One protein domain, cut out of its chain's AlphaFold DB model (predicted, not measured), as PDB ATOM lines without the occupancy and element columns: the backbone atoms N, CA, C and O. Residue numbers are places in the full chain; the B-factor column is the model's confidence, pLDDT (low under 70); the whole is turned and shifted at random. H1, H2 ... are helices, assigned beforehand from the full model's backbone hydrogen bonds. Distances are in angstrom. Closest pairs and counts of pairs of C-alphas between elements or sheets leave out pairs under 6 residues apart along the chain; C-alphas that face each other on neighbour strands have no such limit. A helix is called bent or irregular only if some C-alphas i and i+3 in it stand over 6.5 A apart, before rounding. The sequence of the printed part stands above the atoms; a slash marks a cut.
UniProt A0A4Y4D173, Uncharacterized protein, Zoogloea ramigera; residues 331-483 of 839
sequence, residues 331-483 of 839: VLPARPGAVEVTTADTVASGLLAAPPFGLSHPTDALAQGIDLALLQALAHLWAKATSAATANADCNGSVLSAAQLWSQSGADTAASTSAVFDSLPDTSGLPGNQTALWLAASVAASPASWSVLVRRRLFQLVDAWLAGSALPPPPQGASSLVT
ATOM      1  N   VAL A 331      45.184 -57.716 139.555       96.25
ATOM      2  CA  VAL A 331      45.668 -56.371 139.181       96.25
ATOM      3  C   VAL A 331      44.562 -55.343 138.982       96.25
ATOM      4  O   VAL A 331      44.772 -54.196 139.360       96.25
ATOM      5  N   LEU A 332      43.413 -55.678 138.392       96.56
ATOM      6  CA  LEU A 332      42.404 -54.676 138.037       96.56
ATOM      7  C   LEU A 332      41.605 -54.205 139.265       96.56
ATOM      8  O   LEU A 332      41.140 -55.026 140.053       96.56
ATOM      9  N   PRO A 333      41.412 -52.885 139.441       95.44
ATOM     10  CA  PRO A 333      40.647 -52.355 140.564       95.44
ATOM     11  C   PRO A 333      39.149 -52.614 140.365       95.44
ATOM     12  O   PRO A 333      38.710 -53.041 139.304       95.44
ATOM     13  N   ALA A 334      38.315 -52.280 141.349       93.94
ATOM     14  CA  ALA A 334      36.869 -52.317 141.142       93.94
ATOM     15  C   ALA A 334      36.440 -51.342 140.024       93.94
ATOM     16  O   ALA A 334      36.864 -50.174 140.008       93.94
ATOM     17  N   ARG A 335      35.573 -51.814 139.113       94.94
ATOM     18  CA  ARG A 335      34.964 -50.985 138.060       94.94
ATOM     19  C   ARG A 335      34.165 -49.836 138.690       94.94
ATOM     20  O   ARG A 335      33.380 -50.104 139.600       94.94
ATOM     21  N   PRO A 336      34.322 -48.589 138.209       95.56
ATOM     22  CA  PRO A 336      33.525 -47.474 138.706       95.56
ATOM     23  C   PRO A 336      32.024 -47.671 138.469       95.56
ATOM     24  O   PRO A 336      31.608 -48.086 137.385       95.56
ATOM     25  N   GLY A 337      31.208 -47.338 139.468       96.00
ATOM     26  CA  GLY A 337      29.750 -47.363 139.363       96.00
ATOM     27  C   GLY A 337      29.190 -46.184 138.556       96.00
ATOM     28  O   GLY A 337      29.825 -45.142 138.422       96.00
ATOM     29  N   ALA A 338      27.952 -46.302 138.061       95.25
ATOM     30  CA  ALA A 338      27.320 -45.262 137.234       95.25
ATOM     31  C   ALA A 338      27.230 -43.884 137.929       95.25
ATOM     32  O   ALA A 338      27.403 -42.847 137.286       95.25
ATOM     33  N   VAL A 339      26.997 -43.874 139.246       96.44
ATOM     34  CA  VAL A 339      26.954 -42.641 140.052       96.44
ATOM     35  C   VAL A 339      28.338 -41.999 140.132       96.44
ATOM     36  O   VAL A 339      28.470 -40.817 139.830       96.44
ATOM     37  N   GLU A 340      29.372 -42.783 140.454       96.00
ATOM     38  CA  GLU A 340      30.760 -42.307 140.512       96.00
ATOM     39  C   GLU A 340      31.200 -41.710 139.170       96.00
ATOM     40  O   GLU A 340      31.797 -40.635 139.133       96.00
ATOM     41  N   VAL A 341      30.855 -42.381 138.064       95.69
ATOM     42  CA  VAL A 341      31.150 -41.909 136.704       95.69
ATOM     43  C   VAL A 341      30.455 -40.577 136.421       95.69
ATOM     44  O   VAL A 341      31.099 -39.653 135.939       95.69
ATOM     45  N   THR A 342      29.176 -40.440 136.775       96.06
ATOM     46  CA  THR A 342      28.420 -39.189 136.571       96.06
ATOM     47  C   THR A 342      29.026 -38.027 137.368       96.06
ATOM     48  O   THR A 342      29.162 -36.910 136.859       96.06
ATOM     49  N   THR A 343      29.442 -38.280 138.613       96.25
ATOM     50  CA  THR A 343      30.134 -37.285 139.444       96.25
ATOM     51  C   THR A 343      31.476 -36.884 138.834       96.25
ATOM     52  O   THR A 343      31.787 -35.695 138.760       96.25
ATOM     53  N   ALA A 344      32.262 -37.849 138.359       95.81
ATOM     54  CA  ALA A 344      33.537 -37.585 137.701       95.81
ATOM     55  C   ALA A 344      33.378 -36.789 136.392       95.81
ATOM     56  O   ALA A 344      34.138 -35.853 136.147       95.81
ATOM     57  N   ASP A 345      32.346 -37.086 135.600       94.94
ATOM     58  CA  ASP A 345      32.035 -36.366 134.359       94.94
ATOM     59  C   ASP A 345      31.585 -34.924 134.622       94.94
ATOM     60  O   ASP A 345      31.902 -34.019 133.847       94.94
ATOM     61  N   THR A 346      30.911 -34.682 135.748       95.69
ATOM     62  CA  THR A 346      30.554 -33.324 136.185       95.69
ATOM     63  C   THR A 346      31.807 -32.507 136.505       95.69
ATOM     64  O   THR A 346      31.906 -31.352 136.091       95.69
ATOM     65  N   VAL A 347      32.797 -33.111 137.176       94.94
ATOM     66  CA  VAL A 347      34.094 -32.465 137.452       94.94
ATOM     67  C   VAL A 347      34.851 -32.177 136.154       94.94
ATOM     68  O   VAL A 347      35.320 -31.057 135.968       94.94
ATOM     69  N   ALA A 348      34.919 -33.140 135.229       94.62
ATOM     70  CA  ALA A 348      35.563 -32.951 133.927       94.62
ATOM     71  C   ALA A 348      34.893 -31.835 133.102       94.62
ATOM     72  O   ALA A 348      35.574 -30.982 132.537       94.62
ATOM     73  N   SER A 349      33.557 -31.797 133.078       94.38
ATOM     74  CA  SER A 349      32.793 -30.767 132.362       94.38
ATOM     75  C   SER A 349      32.981 -29.380 132.982       94.38
ATOM     76  O   SER A 349      33.170 -28.404 132.260       94.38
ATOM     77  N   GLY A 350      32.975 -29.290 134.316       94.25
ATOM     78  CA  GLY A 350      33.237 -28.041 135.033       94.25
ATOM     79  C   GLY A 350      34.656 -27.521 134.802       94.25
ATOM     80  O   GLY A 350      34.850 -26.322 134.619       94.25
ATOM     81  N   LEU A 351      35.635 -28.425 134.733       93.88
ATOM     82  CA  LEU A 351      37.021 -28.090 134.427       93.88
ATOM     83  C   LEU A 351      37.160 -27.507 133.010       93.88
ATOM     84  O   LEU A 351      37.768 -26.453 132.828       93.88
ATOM     85  N   LEU A 352      36.531 -28.141 132.015       93.88
ATOM     86  CA  LEU A 352      36.541 -27.687 130.618       93.88
ATOM     87  C   LEU A 352      35.784 -26.371 130.384       93.88
ATOM     88  O   LEU A 352      36.044 -25.701 129.387       93.88
ATOM     89  N   ALA A 353      34.878 -25.976 131.284       93.56
ATOM     90  CA  ALA A 353      34.166 -24.702 131.195       93.56
ATOM     91  C   ALA A 353      35.055 -23.481 131.510       93.56
ATOM     92  O   ALA A 353      34.700 -22.361 131.145       93.56
ATOM     93  N   ALA A 354      36.203 -23.685 132.167       90.62
ATOM     94  CA  ALA A 354      37.146 -22.628 132.533       90.62
ATOM     95  C   ALA A 354      38.607 -23.058 132.272       90.62
ATOM     96  O   ALA A 354      39.362 -23.300 133.221       90.62
ATOM     97  N   PRO A 355      39.024 -23.189 130.997       89.69
ATOM     98  CA  PRO A 355      40.392 -23.559 130.654       89.69
ATOM     99  C   PRO A 355      41.375 -22.385 130.849       89.69
ATOM    100  O   PRO A 355      40.957 -21.221 130.858       89.69
ATOM    101  N   PRO A 356      42.689 -22.659 130.955       87.44
ATOM    102  CA  PRO A 356      43.722 -21.627 130.987       87.44
ATOM    103  C   PRO A 356      43.670 -20.713 129.758       87.44
ATOM    104  O   PRO A 356      43.390 -21.156 128.641       87.44
ATOM    105  N   PHE A 357      43.990 -19.431 129.952       83.50
ATOM    106  CA  PHE A 357      44.059 -18.470 128.854       83.50
ATOM    107  C   PHE A 357      45.101 -18.906 127.810       83.50
ATOM    108  O   PHE A 357      46.245 -19.198 128.150       83.50
ATOM    109  N   GLY A 358      44.700 -18.929 126.536       81.25
ATOM    110  CA  GLY A 358      45.577 -19.293 125.419       81.25
ATOM    111  C   GLY A 358      45.685 -20.795 125.122       81.25
ATOM    112  O   GLY A 358      46.411 -21.165 124.199       81.25
ATOM    113  N   LEU A 359      44.977 -21.674 125.845       86.62
ATOM    114  CA  LEU A 359      44.955 -23.113 125.553       86.62
ATOM    115  C   LEU A 359      43.961 -23.437 124.422       86.62
ATOM    116  O   LEU A 359      42.752 -23.292 124.587       86.62
ATOM    117  N   SER A 360      44.463 -23.892 123.270       81.75
ATOM    118  CA  SER A 360      43.657 -24.122 122.058       81.75
ATOM    119  C   SER A 360      42.827 -25.412 122.073       81.75
ATOM    120  O   SER A 360      41.739 -25.437 121.501       81.75
ATOM    121  N   HIS A 361      43.313 -26.469 122.735       88.31
ATOM    122  CA  HIS A 361      42.667 -27.789 122.788       88.31
ATOM    123  C   HIS A 361      42.540 -28.300 124.238       88.31
ATOM    124  O   HIS A 361      43.230 -29.244 124.631       88.31
ATOM    125  N   PRO A 362      41.669 -27.691 125.067       90.50
ATOM    126  CA  PRO A 362      41.529 -28.056 126.481       90.50
ATOM    127  C   PRO A 362      41.022 -29.491 126.691       90.50
ATOM    128  O   PRO A 362      41.394 -30.146 127.663       90.50
ATOM    129  N   THR A 363      40.220 -29.999 125.756       92.81
ATOM    130  CA  THR A 363      39.749 -31.390 125.703       92.81
ATOM    131  C   THR A 363      40.898 -32.385 125.566       92.81
ATOM    132  O   THR A 363      40.953 -33.365 126.307       92.81
ATOM    133  N   ASP A 364      41.852 -32.109 124.674       92.44
ATOM    134  CA  ASP A 364      43.025 -32.964 124.473       92.44
ATOM    135  C   ASP A 364      44.028 -32.838 125.624       92.44
ATOM    136  O   ASP A 364      44.622 -33.836 126.019       92.44
ATOM    137  N   ALA A 365      44.171 -31.650 126.223       92.44
ATOM    138  CA  ALA A 365      44.997 -31.468 127.416       92.44
ATOM    139  C   ALA A 365      44.458 -32.263 128.619       92.44
ATOM    140  O   ALA A 365      45.225 -32.931 129.311       92.44
ATOM    141  N   LEU A 366      43.137 -32.251 128.844       94.62
ATOM    142  CA  LEU A 366      42.503 -33.075 129.877       94.62
ATOM    143  C   LEU A 366      42.653 -34.572 129.576       94.62
ATOM    144  O   LEU A 366      42.987 -35.349 130.467       94.62
ATOM    145  N   ALA A 367      42.441 -34.971 128.320       94.56
ATOM    146  CA  ALA A 367      42.607 -36.345 127.861       94.56
ATOM    147  C   ALA A 367      44.037 -36.868 128.113       94.56
ATOM    148  O   ALA A 367      44.210 -37.921 128.729       94.56
ATOM    149  N   GLN A 368      45.059 -36.093 127.734       94.56
ATOM    150  CA  GLN A 368      46.464 -36.405 128.018       94.56
ATOM    151  C   GLN A 368      46.766 -36.398 129.521       94.56
ATOM    152  O   GLN A 368      47.515 -37.249 129.987       94.56
ATOM    153  N   GLY A 369      46.164 -35.491 130.297       95.19
ATOM    154  CA  GLY A 369      46.289 -35.469 131.755       95.19
ATOM    155  C   GLY A 369      45.764 -36.744 132.422       95.19
ATOM    156  O   GLY A 369      46.437 -37.319 133.277       95.19
ATOM    157  N   ILE A 370      44.594 -37.237 132.005       96.00
ATOM    158  CA  ILE A 370      44.043 -38.511 132.497       96.00
ATOM    159  C   ILE A 370      44.975 -39.674 132.135       96.00
ATOM    160  O   ILE A 370      45.241 -40.528 132.983       96.00
ATOM    161  N   ASP A 371      45.511 -39.692 130.912       95.94
ATOM    162  CA  ASP A 371      46.473 -40.709 130.490       95.94
ATOM    163  C   ASP A 371      47.789 -40.626 131.291       95.94
ATOM    164  O   ASP A 371      48.275 -41.660 131.738       95.94
ATOM    165  N   LEU A 372      48.338 -39.435 131.561       95.88
ATOM    166  CA  LEU A 372      49.528 -39.258 132.414       95.88
ATOM    167  C   LEU A 372      49.291 -39.773 133.841       95.88
ATOM    168  O   LEU A 372      50.135 -40.479 134.392       95.88
ATOM    169  N   ALA A 373      48.124 -39.486 134.423       96.12
ATOM    170  CA  ALA A 373      47.748 -40.013 135.733       96.12
ATOM    171  C   ALA A 373      47.612 -41.549 135.724       96.12
ATOM    172  O   ALA A 373      48.011 -42.206 136.688       96.12
ATOM    173  N   LEU A 374      47.105 -42.134 134.633       96.25
ATOM    174  CA  LEU A 374      47.059 -43.586 134.449       96.25
ATOM    175  C   LEU A 374      48.463 -44.190 134.314       96.25
ATOM    176  O   LEU A 374      48.755 -45.192 134.963       96.25
ATOM    177  N   LEU A 375      49.349 -43.583 133.526       94.88
ATOM    178  CA  LEU A 375      50.743 -44.017 133.400       94.88
ATOM    179  C   LEU A 375      51.465 -43.979 134.755       94.88
ATOM    180  O   LEU A 375      52.156 -44.933 135.113       94.88
ATOM    181  N   GLN A 376      51.229 -42.935 135.554       95.19
ATOM    182  CA  GLN A 376      51.746 -42.844 136.918       95.19
ATOM    183  C   GLN A 376      51.174 -43.944 137.829       95.19
ATOM    184  O   GLN A 376      51.907 -44.521 138.633       95.19
ATOM    185  N   ALA A 377      49.885 -44.279 137.700       95.50
ATOM    186  CA  ALA A 377      49.277 -45.385 138.441       95.50
ATOM    187  C   ALA A 377      49.921 -46.734 138.079       95.50
ATOM    188  O   ALA A 377      50.250 -47.516 138.970       95.50
ATOM    189  N   LEU A 378      50.177 -46.988 136.790       94.81
ATOM    190  CA  LEU A 378      50.882 -48.188 136.329       94.81
ATOM    191  C   LEU A 378      52.314 -48.265 136.876       94.81
ATOM    192  O   LEU A 378      52.749 -49.342 137.289       94.81
ATOM    193  N   ALA A 379      53.026 -47.136 136.937       92.88
ATOM    194  CA  ALA A 379      54.365 -47.068 137.522       92.88
ATOM    195  C   ALA A 379      54.363 -47.406 139.026       92.88
ATOM    196  O   ALA A 379      55.218 -48.162 139.490       92.88
ATOM    197  N   HIS A 380      53.373 -46.914 139.779       94.06
ATOM    198  CA  HIS A 380      53.189 -47.255 141.197       94.06
ATOM    199  C   HIS A 380      52.890 -48.748 141.403       94.06
ATOM    200  O   HIS A 380      53.502 -49.397 142.256       94.06
ATOM    201  N   LEU A 381      51.990 -49.321 140.593       94.94
ATOM    202  CA  LEU A 381      51.673 -50.756 140.627       94.94
ATOM    203  C   LEU A 381      52.909 -51.611 140.338       94.94
ATOM    204  O   LEU A 381      53.173 -52.576 141.055       94.94
ATOM    205  N   TRP A 382      53.681 -51.237 139.318       92.56
ATOM    206  CA  TRP A 382      54.931 -51.898 138.965       92.56
ATOM    207  C   TRP A 382      55.938 -51.877 140.114       92.56
ATOM    208  O   TRP A 382      56.391 -52.937 140.540       92.56
ATOM    209  N   ALA A 383      56.223 -50.694 140.668       92.06
ATOM    210  CA  ALA A 383      57.175 -50.536 141.765       92.06
ATOM    211  C   ALA A 383      56.796 -51.394 142.983       92.06
ATOM    212  O   ALA A 383      57.662 -51.989 143.630       92.06
ATOM    213  N   LYS A 384      55.494 -51.507 143.277       93.38
ATOM    214  CA  LYS A 384      54.987 -52.389 144.332       93.38
ATOM    215  C   LYS A 384      55.147 -53.868 143.966       93.38
ATOM    216  O   LYS A 384      55.553 -54.656 144.820       93.38
ATOM    217  N   ALA A 385      54.838 -54.261 142.733       91.56
ATOM    218  CA  ALA A 385      54.886 -55.653 142.293       91.56
ATOM    219  C   ALA A 385      56.313 -56.224 142.240       91.56
ATOM    220  O   ALA A 385      56.507 -57.371 142.630       91.56
ATOM    221  N   THR A 386      57.305 -55.427 141.835       89.38
ATOM    222  CA  THR A 386      58.713 -55.853 141.707       89.38
ATOM    223  C   THR A 386      59.544 -55.636 142.975       89.38
ATOM    224  O   THR A 386      60.767 -55.779 142.963       89.38
ATOM    225  N   SER A 387      58.927 -55.225 144.087       89.06
ATOM    226  CA  SER A 387      59.665 -54.996 145.331       89.06
ATOM    227  C   SER A 387      60.066 -56.326 145.988       89.06
ATOM    228  O   SER A 387      59.249 -57.239 146.111       89.06
ATOM    229  N   ALA A 388      61.296 -56.432 146.499       82.81
ATOM    230  CA  ALA A 388      61.750 -57.632 147.217       82.81
ATOM    231  C   ALA A 388      60.901 -57.940 148.471       82.81
ATOM    232  O   ALA A 388      60.768 -59.093 148.885       82.81
ATOM    233  N   ALA A 389      60.290 -56.914 149.074       88.75
ATOM    234  CA  ALA A 389      59.366 -57.079 150.192       88.75
ATOM    235  C   ALA A 389      58.097 -57.849 149.784       88.75
ATOM    236  O   ALA A 389      57.556 -58.602 150.592       88.75
ATOM    237  N   THR A 390      57.660 -57.709 148.531       90.69
ATOM    238  CA  THR A 390      56.458 -58.364 147.999       90.69
ATOM    239  C   THR A 390      56.638 -59.877 147.922       90.69
ATOM    240  O   THR A 390      55.815 -60.603 148.468       90.69
ATOM    241  N   ALA A 391      57.751 -60.364 147.363       88.38
ATOM    242  CA  ALA A 391      58.030 -61.802 147.297       88.38
ATOM    243  C   ALA A 391      58.122 -62.448 148.695       88.38
ATOM    244  O   ALA A 391      57.601 -63.538 148.922       88.38
ATOM    245  N   ASN A 392      58.731 -61.747 149.659       91.38
ATOM    246  CA  ASN A 392      58.787 -62.206 151.049       91.38
ATOM    247  C   ASN A 392      57.397 -62.252 151.705       91.38
ATOM    248  O   ASN A 392      57.088 -63.202 152.425       91.38
ATOM    249  N   ALA A 393      56.553 -61.247 151.457       93.44
ATOM    250  CA  ALA A 393      55.173 -61.230 151.933       93.44
ATOM    251  C   ALA A 393      54.343 -62.368 151.314       93.44
ATOM    252  O   ALA A 393      53.589 -63.030 152.026       93.44
ATOM    253  N   ASP A 394      54.543 -62.658 150.027       94.62
ATOM    254  CA  ASP A 394      53.878 -63.757 149.327       94.62
ATOM    255  C   ASP A 394      54.249 -65.127 149.945       94.62
ATOM    256  O   ASP A 394      53.357 -65.920 150.243       94.62
ATOM    257  N   CYS A 395      55.524 -65.388 150.279       93.62
ATOM    258  CA  CYS A 395      55.930 -66.608 151.010       93.62
ATOM    259  C   CYS A 395      55.287 -66.736 152.410       93.62
ATOM    260  O   CYS A 395      55.071 -67.847 152.910       93.62
ATOM    261  N   ASN A 396      54.949 -65.608 153.044       93.88
ATOM    262  CA  ASN A 396      54.209 -65.572 154.310       93.88
ATOM    263  C   ASN A 396      52.691 -65.782 154.129       93.88
ATOM    264  O   ASN A 396      51.958 -65.729 155.110       93.88
ATOM    265  N   GLY A 397      52.206 -65.998 152.901       92.25
ATOM    266  CA  GLY A 397      50.778 -66.124 152.591       92.25
ATOM    267  C   GLY A 397      50.052 -64.788 152.401       92.25
ATOM    268  O   GLY A 397      48.850 -64.780 152.157       92.25
ATOM    269  N   SER A 398      50.758 -63.652 152.468       92.56
ATOM    270  CA  SER A 398      50.184 -62.303 152.342       92.56
ATOM    271  C   SER A 398      50.110 -61.841 150.882       92.56
ATOM    272  O   SER A 398      50.690 -60.824 150.501       92.56
ATOM    273  N   VAL A 399      49.391 -62.602 150.055       93.69
ATOM    274  CA  VAL A 399      49.211 -62.301 148.631       93.69
ATOM    275  C   VAL A 399      48.233 -61.137 148.478       93.69
ATOM    276  O   VAL A 399      47.041 -61.296 148.707       93.69
ATOM    277  N   LEU A 400      48.704 -59.969 148.034       93.75
ATOM    278  CA  LEU A 400      47.831 -58.812 147.805       93.75
ATOM    279  C   LEU A 400      46.715 -59.134 146.796       93.75
ATOM    280  O   LEU A 400      46.974 -59.705 145.729       93.75
ATOM    281  N   SER A 401      45.480 -58.765 147.141       93.31
ATOM    282  CA  SER A 401      44.361 -58.682 146.197       93.31
ATOM    283  C   SER A 401      44.503 -57.467 145.285       93.31
ATOM    284  O   SER A 401      45.266 -56.552 145.593       93.31
ATOM    285  N   ALA A 402      43.753 -57.414 144.184       93.44
ATOM    286  CA  ALA A 402      43.811 -56.268 143.278       93.44
ATOM    287  C   ALA A 402      43.483 -54.937 143.994       93.44
ATOM    288  O   ALA A 402      44.223 -53.965 143.873       93.44
ATOM    289  N   ALA A 403      42.455 -54.910 144.851       92.69
ATOM    290  CA  ALA A 403      42.116 -53.727 145.650       92.69
ATOM    291  C   ALA A 403      43.224 -53.336 146.651       92.69
ATOM    292  O   ALA A 403      43.518 -52.153 146.847       92.69
ATOM    293  N   GLN A 404      43.871 -54.322 147.279       94.06
ATOM    294  CA  GLN A 404      45.006 -54.067 148.170       94.06
ATOM    295  C   GLN A 404      46.233 -53.575 147.398       94.06
ATOM    296  O   GLN A 404      46.944 -52.704 147.884       94.06
ATOM    297  N   LEU A 405      46.477 -54.099 146.196       95.31
ATOM    298  CA  LEU A 405      47.579 -53.667 145.345       95.31
ATOM    299  C   LEU A 405      47.413 -52.195 144.943       95.31
ATOM    300  O   LEU A 405      48.373 -51.434 145.053       95.31
ATOM    301  N   TRP A 406      46.211 -51.772 144.548       94.75
ATOM    302  CA  TRP A 406      45.920 -50.376 144.187       94.75
ATOM    303  C   TRP A 406      46.080 -49.411 145.360       94.75
ATOM    304  O   TRP A 406      46.837 -48.442 145.268       94.75
ATOM    305  N   SER A 407      45.457 -49.735 146.490       94.25
ATOM    306  CA  SER A 407      45.521 -48.888 147.683       94.25
ATOM    307  C   SER A 407      46.931 -48.816 148.282       94.25
ATOM    308  O   SER A 407      47.390 -47.735 148.642       94.25
ATOM    309  N   GLN A 408      47.661 -49.936 148.358       95.19
ATOM    310  CA  GLN A 408      49.002 -49.975 148.960       95.19
ATOM    311  C   GLN A 408      50.131 -49.530 148.025       95.19
ATOM    312  O   GLN A 408      51.247 -49.314 148.501       95.19
ATOM    313  N   SER A 409      49.894 -49.453 146.714       94.94
ATOM    314  CA  SER A 409      50.857 -48.875 145.765       94.94
ATOM    315  C   SER A 409      50.730 -47.357 145.656       94.94
ATOM    316  O   SER A 409      51.677 -46.710 145.228       94.94
ATOM    317  N   GLY A 410      49.585 -46.783 146.044       94.56
ATOM    318  CA  GLY A 410      49.275 -45.375 145.790       94.56
ATOM    319  C   GLY A 410      48.726 -45.113 144.383       94.56
ATOM    320  O   GLY A 410      48.622 -43.957 143.976       94.56
ATOM    321  N   ALA A 411      48.339 -46.159 143.642       94.62
ATOM    322  CA  ALA A 411      47.735 -46.026 142.316       94.62
ATOM    323  C   ALA A 411      46.423 -45.217 142.345       94.62
ATOM    324  O   ALA A 411      46.167 -44.426 141.438       94.62
ATOM    325  N   ASP A 412      45.632 -45.340 143.418       92.06
ATOM    326  CA  ASP A 412      44.383 -44.582 143.596       92.06
ATOM    327  C   ASP A 412      44.602 -43.066 143.713       92.06
ATOM    328  O   ASP A 412      43.715 -42.282 143.375       92.06
ATOM    329  N   THR A 413      45.784 -42.646 144.168       94.00
ATOM    330  CA  THR A 413      46.167 -41.236 144.338       94.00
ATOM    331  C   THR A 413      47.230 -40.799 143.333       94.00
ATOM    332  O   THR A 413      47.863 -39.762 143.525       94.00
ATOM    333  N   ALA A 414      47.433 -41.559 142.251       94.31
ATOM    334  CA  ALA A 414      48.497 -41.315 141.279       94.31
ATOM    335  C   ALA A 414      48.443 -39.905 140.672       94.31
ATOM    336  O   ALA A 414      49.485 -39.263 140.552       94.31
ATOM    337  N   ALA A 415      47.240 -39.395 140.384       94.38
ATOM    338  CA  ALA A 415      47.027 -38.046 139.855       94.38
ATOM    339  C   ALA A 415      47.541 -36.934 140.790       94.38
ATOM    340  O   ALA A 415      47.888 -35.855 140.323       94.38
ATOM    341  N   SER A 416      47.598 -37.193 142.101       94.75
ATOM    342  CA  SER A 416      48.077 -36.243 143.114       94.75
ATOM    343  C   SER A 416      49.598 -36.256 143.277       94.75
ATOM    344  O   SER A 416      50.128 -35.511 144.101       94.75
ATOM    345  N   THR A 417      50.310 -37.118 142.543       92.44
ATOM    346  CA  THR A 417      51.776 -37.144 142.567       92.44
ATOM    347  C   THR A 417      52.304 -35.820 142.005       92.44
ATOM    348  O   THR A 417      51.780 -35.287 141.028       92.44
ATOM    349  N   SER A 418      53.338 -35.257 142.630       88.00
ATOM    350  CA  SER A 418      53.943 -34.008 142.161       88.00
ATOM    351  C   SER A 418      54.469 -34.151 140.732       88.00
ATOM    352  O   SER A 418      55.057 -35.182 140.409       88.00
ATOM    353  N   ALA A 419      54.329 -33.099 139.923       88.19
ATOM    354  CA  ALA A 419      54.887 -33.001 138.570       88.19
ATOM    355  C   ALA A 419      54.336 -33.995 137.522       88.19
ATOM    356  O   ALA A 419      54.901 -34.112 136.437       88.19
ATOM    357  N   VAL A 420      53.213 -34.683 137.787       93.12
ATOM    358  CA  VAL A 420      52.600 -35.626 136.819       93.12
ATOM    359  C   VAL A 420      52.248 -34.953 135.493       93.12
ATOM    360  O   VAL A 420      52.376 -35.566 134.437       93.12
ATOM    361  N   PHE A 421      51.817 -33.692 135.541       94.69
ATOM    362  CA  PHE A 421      51.332 -32.951 134.376       94.69
ATOM    363  C   PHE A 421      52.383 -32.027 133.746       94.69
ATOM    364  O   PHE A 421      52.086 -31.376 132.747       94.69
ATOM    365  N   ASP A 422      53.601 -31.962 134.292       92.12
ATOM    366  CA  ASP A 422      54.615 -30.969 133.899       92.12
ATOM    367  C   ASP A 422      55.114 -31.151 132.457       92.12
ATOM    368  O   ASP A 422      55.643 -30.210 131.863       92.12
ATOM    369  N   SER A 423      54.921 -32.343 131.884       89.94
ATOM    370  CA  SER A 423      55.247 -32.674 130.493       89.94
ATOM    371  C   SER A 423      54.239 -32.136 129.472       89.94
ATOM    372  O   SER A 423      54.520 -32.174 128.271       89.94
ATOM    373  N   LEU A 424      53.077 -31.639 129.912       90.31
ATOM    374  CA  LEU A 424      52.078 -31.054 129.019       90.31
ATOM    375  C   LEU A 424      52.555 -29.699 128.480       90.31
ATOM    376  O   LEU A 424      53.208 -28.947 129.202       90.31
ATOM    377  N   PRO A 425      52.224 -29.340 127.233       83.75
ATOM    378  CA  PRO A 425      52.622 -28.055 126.675       83.75
ATOM    379  C   PRO A 425      51.942 -26.882 127.404       83.75
ATOM    380  O   PRO A 425      50.745 -26.921 127.705       83.75
ATOM    381  N   ASP A 426      52.706 -25.812 127.628       80.25
ATOM    382  CA  ASP A 426      52.205 -24.529 128.124       80.25
ATOM    383  C   ASP A 426      52.172 -23.504 126.985       80.25
ATOM    384  O   ASP A 426      53.177 -23.268 126.311       80.25
ATOM    385  N   THR A 427      51.009 -22.899 126.762       73.00
ATOM    386  CA  THR A 427      50.783 -21.896 125.713       73.00
ATOM    387  C   THR A 427      50.525 -20.494 126.269       73.00
ATOM    388  O   THR A 427      50.285 -19.566 125.499       73.00
ATOM    389  N   SER A 428      50.578 -20.314 127.592       73.50
ATOM    390  CA  SER A 428      50.133 -19.091 128.274       73.50
ATOM    391  C   SER A 428      51.164 -17.953 128.297       73.50
ATOM    392  O   SER A 428      50.793 -16.791 128.464       73.50
ATOM    393  N   GLY A 429      52.459 -18.272 128.168       68.81
ATOM    394  CA  GLY A 429      53.560 -17.312 128.325       68.81
ATOM    395  C   GLY A 429      53.747 -16.769 129.752       68.81
ATOM    396  O   GLY A 429      54.547 -15.853 129.949       68.81
ATOM    397  N   LEU A 430      53.022 -17.304 130.742       77.88
ATOM    398  CA  LEU A 430      53.135 -16.946 132.159       77.88
ATOM    399  C   LEU A 430      54.207 -17.804 132.865       77.88
ATOM    400  O   LEU A 430      54.555 -18.877 132.376       77.88
ATOM    401  N   PRO A 431      54.760 -17.367 134.016       75.44
ATOM    402  CA  PRO A 431      55.699 -18.187 134.778       75.44
ATOM    403  C   PRO A 431      55.046 -19.480 135.292       75.44
ATOM    404  O   PRO A 431      54.048 -19.430 136.012       75.44
ATOM    405  N   GLY A 432      55.665 -20.623 134.985       78.69
ATOM    406  CA  GLY A 432      55.195 -21.954 135.385       78.69
ATOM    407  C   GLY A 432      54.136 -22.525 134.440       78.69
ATOM    408  O   GLY A 432      53.309 -21.783 133.925       78.69
ATOM    409  N   ASN A 433      54.161 -23.851 134.250       89.12
ATOM    410  CA  ASN A 433      53.292 -24.560 133.309       89.12
ATOM    411  C   ASN A 433      51.812 -24.423 133.708       89.12
ATOM    412  O   ASN A 433      51.327 -25.137 134.589       89.12
ATOM    413  N   GLN A 434      51.091 -23.497 133.070       90.25
ATOM    414  CA  GLN A 434      49.707 -23.188 133.449       90.25
ATOM    415  C   GLN A 434      48.754 -24.359 133.204       90.25
ATOM    416  O   GLN A 434      47.831 -24.570 133.992       90.25
ATOM    417  N   THR A 435      48.993 -25.155 132.158       90.75
ATOM    418  CA  THR A 435      48.221 -26.373 131.881       90.75
ATOM    419  C   THR A 435      48.385 -27.379 133.021       90.75
ATOM    420  O   THR A 435      47.394 -27.915 133.523       90.75
ATOM    421  N   ALA A 436      49.620 -27.588 133.484       92.44
ATOM    422  CA  ALA A 436      49.913 -28.482 134.601       92.44
ATOM    423  C   ALA A 436      49.290 -27.993 135.920       92.44
ATOM    424  O   ALA A 436      48.666 -28.779 136.635       92.44
ATOM    425  N   LEU A 437      49.402 -26.694 136.221       92.06
ATOM    426  CA  LEU A 437      48.828 -26.085 137.427       92.06
ATOM    427  C   LEU A 437      47.297 -26.172 137.455       92.06
ATOM    428  O   LEU A 437      46.715 -26.452 138.502       92.06
ATOM    429  N   TRP A 438      46.642 -25.974 136.310       93.50
ATOM    430  CA  TRP A 438      45.191 -26.091 136.162       93.50
ATOM    431  C   TRP A 438      44.688 -27.508 136.457       93.50
ATOM    432  O   TRP A 438      43.754 -27.684 137.246       93.50
ATOM    433  N   LEU A 439      45.346 -28.528 135.896       95.19
ATOM    434  CA  LEU A 439      45.014 -29.923 136.187       95.19
ATOM    435  C   LEU A 439      45.326 -30.287 137.644       95.19
ATOM    436  O   LEU A 439      44.481 -30.874 138.317       95.19
ATOM    437  N   ALA A 440      46.486 -29.882 138.169       94.88
ATOM    438  CA  ALA A 440      46.872 -30.149 139.555       94.88
ATOM    439  C   ALA A 440      45.893 -29.525 140.566       94.88
ATOM    440  O   ALA A 440      45.532 -30.167 141.554       94.88
ATOM    441  N   ALA A 441      45.404 -28.310 140.302       94.56
ATOM    442  CA  ALA A 441      44.383 -27.666 141.127       94.56
ATOM    443  C   ALA A 441      43.055 -28.444 141.108       94.56
ATOM    444  O   ALA A 441      42.428 -28.620 142.154       94.56
ATOM    445  N   SER A 442      42.650 -28.964 139.943       95.56
ATOM    446  CA  SER A 442      41.469 -29.830 139.827       95.56
ATOM    447  C   SER A 442      41.623 -31.128 140.622       95.56
ATOM    448  O   SER A 442      40.705 -31.519 141.347       95.56
ATOM    449  N   VAL A 443      42.789 -31.774 140.532       96.38
ATOM    450  CA  VAL A 443      43.094 -32.986 141.305       96.38
ATOM    451  C   VAL A 443      43.007 -32.710 142.802       96.38
ATOM    452  O   VAL A 443      42.362 -33.470 143.520       96.38
ATOM    453  N   ALA A 444      43.603 -31.611 143.272       95.69
ATOM    454  CA  ALA A 444      43.575 -31.238 144.684       95.69
ATOM    455  C   ALA A 444      42.145 -30.987 145.196       95.69
ATOM    456  O   ALA A 444      41.821 -31.349 146.326       95.69
ATOM    457  N   ALA A 445      41.278 -30.406 144.361       95.69
ATOM    458  CA  ALA A 445      39.886 -30.135 144.710       95.69
ATOM    459  C   ALA A 445      38.989 -31.386 144.683       95.69
ATOM    460  O   ALA A 445      37.978 -31.436 145.382       95.69
ATOM    461  N   SER A 446      39.293 -32.385 143.850       96.00
ATOM    462  CA  SER A 446      38.429 -33.561 143.649       96.00
ATOM    463  C   SER A 446      39.223 -34.847 143.368       96.00
ATOM    464  O   SER A 446      39.057 -35.464 142.311       96.00
ATOM    465  N   PRO A 447      40.055 -35.316 144.319       94.62
ATOM    466  CA  PRO A 447      40.953 -36.452 144.093       94.62
ATOM    467  C   PRO A 447      40.200 -37.765 143.821       94.62
ATOM    468  O   PRO A 447      40.612 -38.559 142.975       94.62
ATOM    469  N   ALA A 448      39.050 -37.980 144.471       94.50
ATOM    470  CA  ALA A 448      38.222 -39.169 144.255       94.50
ATOM    471  C   ALA A 448      37.653 -39.237 142.825       94.50
ATOM    472  O   ALA A 448      37.654 -40.301 142.205       94.50
ATOM    473  N   SER A 449      37.225 -38.100 142.269       96.44
ATOM    474  CA  SER A 449      36.740 -38.016 140.887       96.44
ATOM    475  C   SER A 449      37.851 -38.312 139.882       96.44
ATOM    476  O   SER A 449      37.615 -39.017 138.905       96.44
ATOM    477  N   TRP A 450      39.076 -37.855 140.146       96.12
ATOM    478  CA  TRP A 450      40.240 -38.179 139.316       96.12
ATOM    479  C   TRP A 450      40.605 -39.667 139.356       96.12
ATOM    480  O   TRP A 450      40.858 -40.249 138.302       96.12
ATOM    481  N   SER A 451      40.533 -40.321 140.522       95.50
ATOM    482  CA  SER A 451      40.663 -41.787 140.615       95.50
ATOM    483  C   SER A 451      39.629 -42.505 139.737       95.50
ATOM    484  O   SER A 451      39.956 -43.458 139.027       95.50
ATOM    485  N   VAL A 452      38.378 -42.029 139.725       96.69
ATOM    486  CA  VAL A 452      37.317 -42.589 138.874       96.69
ATOM    487  C   VAL A 452      37.607 -42.375 137.385       96.69
ATOM    488  O   VAL A 452      37.434 -43.315 136.608       96.69
ATOM    489  N   LEU A 453      38.084 -41.191 136.975       95.94
ATOM    490  CA  LEU A 453      38.475 -40.917 135.584       95.94
ATOM    491  C   LEU A 453      39.597 -41.854 135.118       95.94
ATOM    492  O   LEU A 453      39.488 -42.451 134.045       95.94
ATOM    493  N   VAL A 454      40.624 -42.052 135.950       96.12
ATOM    494  CA  VAL A 454      41.744 -42.965 135.670       96.12
ATOM    495  C   VAL A 454      41.265 -44.413 135.561       96.12
ATOM    496  O   VAL A 454      41.575 -45.091 134.580       96.12
ATOM    497  N   ARG A 455      40.453 -44.895 136.514       96.06
ATOM    498  CA  ARG A 455      39.897 -46.261 136.472       96.06
ATOM    499  C   ARG A 455      38.988 -46.470 135.260       96.06
ATOM    500  O   ARG A 455      39.091 -47.496 134.593       96.06
ATOM    501  N   ARG A 456      38.135 -45.497 134.923       95.44
ATOM    502  CA  ARG A 456      37.292 -45.548 133.717       95.44
ATOM    503  C   ARG A 456      38.148 -45.631 132.453       95.44
ATOM    504  O   ARG A 456      37.843 -46.439 131.578       95.44
ATOM    505  N   ARG A 457      39.220 -44.837 132.374       95.94
ATOM    506  CA  ARG A 457      40.155 -44.858 131.243       95.94
ATOM    507  C   ARG A 457      40.870 -46.203 131.115       95.94
ATOM    508  O   ARG A 457      40.929 -46.747 130.015       95.94
ATOM    509  N   LEU A 458      41.330 -46.778 132.227       96.44
ATOM    510  CA  LEU A 458      41.919 -48.119 132.263       96.44
ATOM    511  C   LEU A 458      40.960 -49.173 131.692       96.44
ATOM    512  O   LEU A 458      41.342 -49.911 130.787       96.44
ATOM    513  N   PHE A 459      39.716 -49.225 132.175       96.44
ATOM    514  CA  PHE A 459      38.741 -50.219 131.710       96.44
ATOM    515  C   PHE A 459      38.366 -50.041 130.238       96.44
ATOM    516  O   PHE A 459      38.271 -51.030 129.519       96.44
ATOM    517  N   GLN A 460      38.246 -48.800 129.759       95.12
ATOM    518  CA  GLN A 460      38.014 -48.519 128.340       95.12
ATOM    519  C   GLN A 460      39.114 -49.124 127.446       95.12
ATOM    520  O   GLN A 460      38.824 -49.663 126.378       95.12
ATOM    521  N   LEU A 461      40.374 -49.038 127.882       95.19
ATOM    522  CA  LEU A 461      41.526 -49.576 127.159       95.19
ATOM    523  C   LEU A 461      41.621 -51.102 127.272       95.19
ATOM    524  O   LEU A 461      41.823 -51.772 126.260       95.19
ATOM    525  N   VAL A 462      41.452 -51.654 128.478       94.75
ATOM    526  CA  VAL A 462      41.512 -53.102 128.737       94.75
ATOM    527  C   VAL A 462      40.406 -53.846 127.989       94.75
ATOM    528  O   VAL A 462      40.690 -54.857 127.350       94.75
ATOM    529  N   ASP A 463      39.176 -53.329 128.000       93.62
ATOM    530  CA  ASP A 463      38.040 -53.967 127.329       93.62
ATOM    531  C   ASP A 463      38.253 -54.023 125.805       93.62
ATOM    532  O   ASP A 463      38.074 -55.075 125.189       93.62
ATOM    533  N   ALA A 464      38.713 -52.922 125.197       91.50
ATOM    534  CA  ALA A 464      39.045 -52.880 123.771       91.50
ATOM    535  C   ALA A 464      40.197 -53.834 123.418       91.50
ATOM    536  O   ALA A 464      40.146 -54.571 122.430       91.50
ATOM    537  N   TRP A 465      41.227 -53.860 124.259       90.62
ATOM    538  CA  TRP A 465      42.402 -54.694 124.063       90.62
ATOM    539  C   TRP A 465      42.084 -56.192 124.140       90.62
ATOM    540  O   TRP A 465      42.474 -56.955 123.255       90.62
ATOM    541  N   LEU A 466      41.297 -56.612 125.133       90.19
ATOM    542  CA  LEU A 466      40.844 -57.997 125.260       90.19
ATOM    543  C   LEU A 466      39.877 -58.388 124.141       90.19
ATOM    544  O   LEU A 466      39.935 -59.524 123.656       90.19
ATOM    545  N   ALA A 467      39.038 -57.457 123.674       87.44
ATOM    546  CA  ALA A 467      38.192 -57.652 122.498       87.44
ATOM    547  C   ALA A 467      39.003 -57.817 121.199       87.44
ATOM    548  O   ALA A 467      38.501 -58.412 120.243       87.44
ATOM    549  N   GLY A 468      40.264 -57.376 121.179       84.19
ATOM    550  CA  GLY A 468      41.113 -57.373 119.992       84.19
ATOM    551  C   GLY A 468      40.784 -56.231 119.029       84.19
ATOM    552  O   GLY A 468      41.029 -56.364 117.830       84.19
ATOM    553  N   SER A 469      40.206 -55.135 119.529       85.75
ATOM    554  CA  SER A 469      39.931 -53.922 118.756       85.75
ATOM    555  C   SER A 469      41.021 -52.865 118.956       85.75
ATOM    556  O   SER A 469      41.809 -52.929 119.898       85.75
ATOM    557  N   ALA A 470      41.060 -51.870 118.067       87.56
ATOM    558  CA  ALA A 470      41.945 -50.721 118.221       87.56
ATOM    559  C   ALA A 470      41.664 -49.984 119.544       87.56
ATOM    560  O   ALA A 470      40.511 -49.899 119.979       87.56
ATOM    561  N   LEU A 471      42.716 -49.453 120.174       90.44
ATOM    562  CA  LEU A 471      42.596 -48.721 121.435       90.44
ATOM    563  C   LEU A 471      41.808 -47.415 121.215       90.44
ATOM    564  O   LEU A 471      42.211 -46.604 120.378       90.44
ATOM    565  N   PRO A 472      40.691 -47.196 121.930       91.44
ATOM    566  CA  PRO A 472      39.860 -46.015 121.733       91.44
ATOM    567  C   PRO A 472      40.523 -44.756 122.320       91.44
ATOM    568  O   PRO A 472      41.228 -44.847 123.335       91.44
ATOM    569  N   PRO A 473      40.267 -43.563 121.750       89.12
ATOM    570  CA  PRO A 473      40.691 -42.307 122.361       89.12
ATOM    571  C   PRO A 473      39.955 -42.064 123.696       89.12
ATOM    572  O   PRO A 473      38.910 -42.684 123.951       89.12
ATOM    573  N   PRO A 474      40.485 -41.197 124.577       87.44
ATOM    574  CA  PRO A 474      39.809 -40.827 125.817       87.44
ATOM    575  C   PRO A 474      38.418 -40.227 125.546       87.44
ATOM    576  O   PRO A 474      38.220 -39.572 124.529       87.44
ATOM    577  N   PRO A 475      37.434 -40.378 126.449       86.06
ATOM    578  CA  PRO A 475      36.111 -39.775 126.259       86.06
ATOM    579  C   PRO A 475      36.137 -38.245 126.119       86.06
ATOM    580  O   PRO A 475      35.221 -37.663 125.549       86.06
ATOM    581  N   GLN A 476      37.169 -37.600 126.669       87.94
ATOM    582  CA  GLN A 476      37.299 -36.148 126.734       87.94
ATOM    583  C   GLN A 476      37.937 -35.534 125.482       87.94
ATOM    584  O   GLN A 476      37.745 -34.344 125.275       87.94
ATOM    585  N   GLY A 477      38.678 -36.295 124.665       87.19
ATOM    586  CA  GLY A 477      39.481 -35.762 123.554       87.19
ATOM    587  C   GLY A 477      40.033 -36.851 122.629       87.19
ATOM    588  O   GLY A 477      39.851 -38.037 122.875       87.19
ATOM    589  N   ALA A 478      40.709 -36.467 121.547       87.50
ATOM    590  CA  ALA A 478      41.212 -37.403 120.535       87.50
ATOM    591  C   ALA A 478      42.647 -37.893 120.809       87.50
ATOM    592  O   ALA A 478      43.088 -38.873 120.207       87.50
ATOM    593  N   SER A 479      43.387 -37.224 121.698       86.62
ATOM    594  CA  SER A 479      44.781 -37.557 122.005       86.62
ATOM    595  C   SER A 479      44.915 -38.656 123.068       86.62
ATOM    596  O   SER A 479      44.274 -38.585 124.110       86.62
ATOM    597  N   SER A 480      45.769 -39.656 122.815       89.94
ATOM    598  CA  SER A 480      46.065 -40.769 123.729       89.94
ATOM    599  C   SER A 480      47.575 -40.958 123.861       89.94
ATOM    600  O   SER A 480      48.272 -41.025 122.848       89.94
ATOM    601  N   LEU A 481      48.074 -41.093 125.089       92.06
ATOM    602  CA  LEU A 481      49.481 -41.400 125.391       92.06
ATOM    603  C   LEU A 481      49.695 -42.889 125.699       92.06
ATOM    604  O   LEU A 481      50.816 -43.392 125.618       92.06
ATOM    605  N   VAL A 482      48.625 -43.610 126.040       91.69
ATOM    606  CA  VAL A 482      48.701 -45.036 126.369       91.69
ATOM    607  C   VAL A 482      48.790 -45.881 125.097       91.69
ATOM    608  O   VAL A 482      48.070 -45.665 124.123       91.69
ATOM    609  N   THR A 483      49.673 -46.878 125.127       89.88
ATOM    610  CA  THR A 483      49.956 -47.805 124.016       89.88
ATOM    611  C   THR A 483      49.784 -49.259 124.454       89.88
ATOM    612  O   THR A 483      49.705 -49.556 125.647       89.88
TER     613      THR A 483
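What this domain is: This is residues 331 to 483 of the 839 residues of an uncharacterized protein of Zoogloea ramigera (UniProt A0A4Y4D173). A long helix, H2, is the spine of an elongated helical domain; H7 crosses it at nearly a right angle, and the short H5 packs on both. H1 packs across the first part of H7, H6 packs on H5, H4 packs on the last part of H2, and residues 392 to 397 stick out. The printed part has 153 residues with seven named helices, H1 to H7 in order, and no named strand: all helix. It is compact, with a radius of gyration of the C-alphas of 16.5 A, and spans 55 by 36 by 28 A.

Where its parts are: After residues 331 to 337, H1 (338 to 352) begins at C-alpha 338 (27.320, -45.262, 137.234) and is 20.9 A long. H2 (362 to 385) measures 34.5 A. H3 (388 to 395), H4 (402 to 409) and H5 (411 to 416) are shorter. H5 is irregular: C-alphas 412 and 415 are 8.0 A apart. H6 (434 to 445) measures 16.5 A. H7 (447 to 467) measures 30.4 A and ends at C-alpha 467 (38.192, -57.652, 122.498).

How they stand to each other: H2 is the hub. It touches H5 at a steep tilt of 46 degrees, opposite ways, closest at C-alphas 377 and 411, 4.2 A. Residues 370 to 374 of H2 touch H7, about perpendicular at 82 degrees, closest at C-alphas 374 and 454, 5.5 A. H1 touches H7, closest at C-alphas 344 and 449, 4.5 A. H3 touches no helix. Every O i to N i+4 pair is within hydrogen-bond range in H1, H2, H3, H4, H6 and H7; H5 has 0 of 2, and 2 of 3 O i to N i+3 pairs.

The domain as a whole: C-alphas 358 and 396 are farthest apart, 55.2 A. The printed part has no cut. The H5 to H6 link, residues 417 to 433, is long; in it residue 429 has pLDDT under 70.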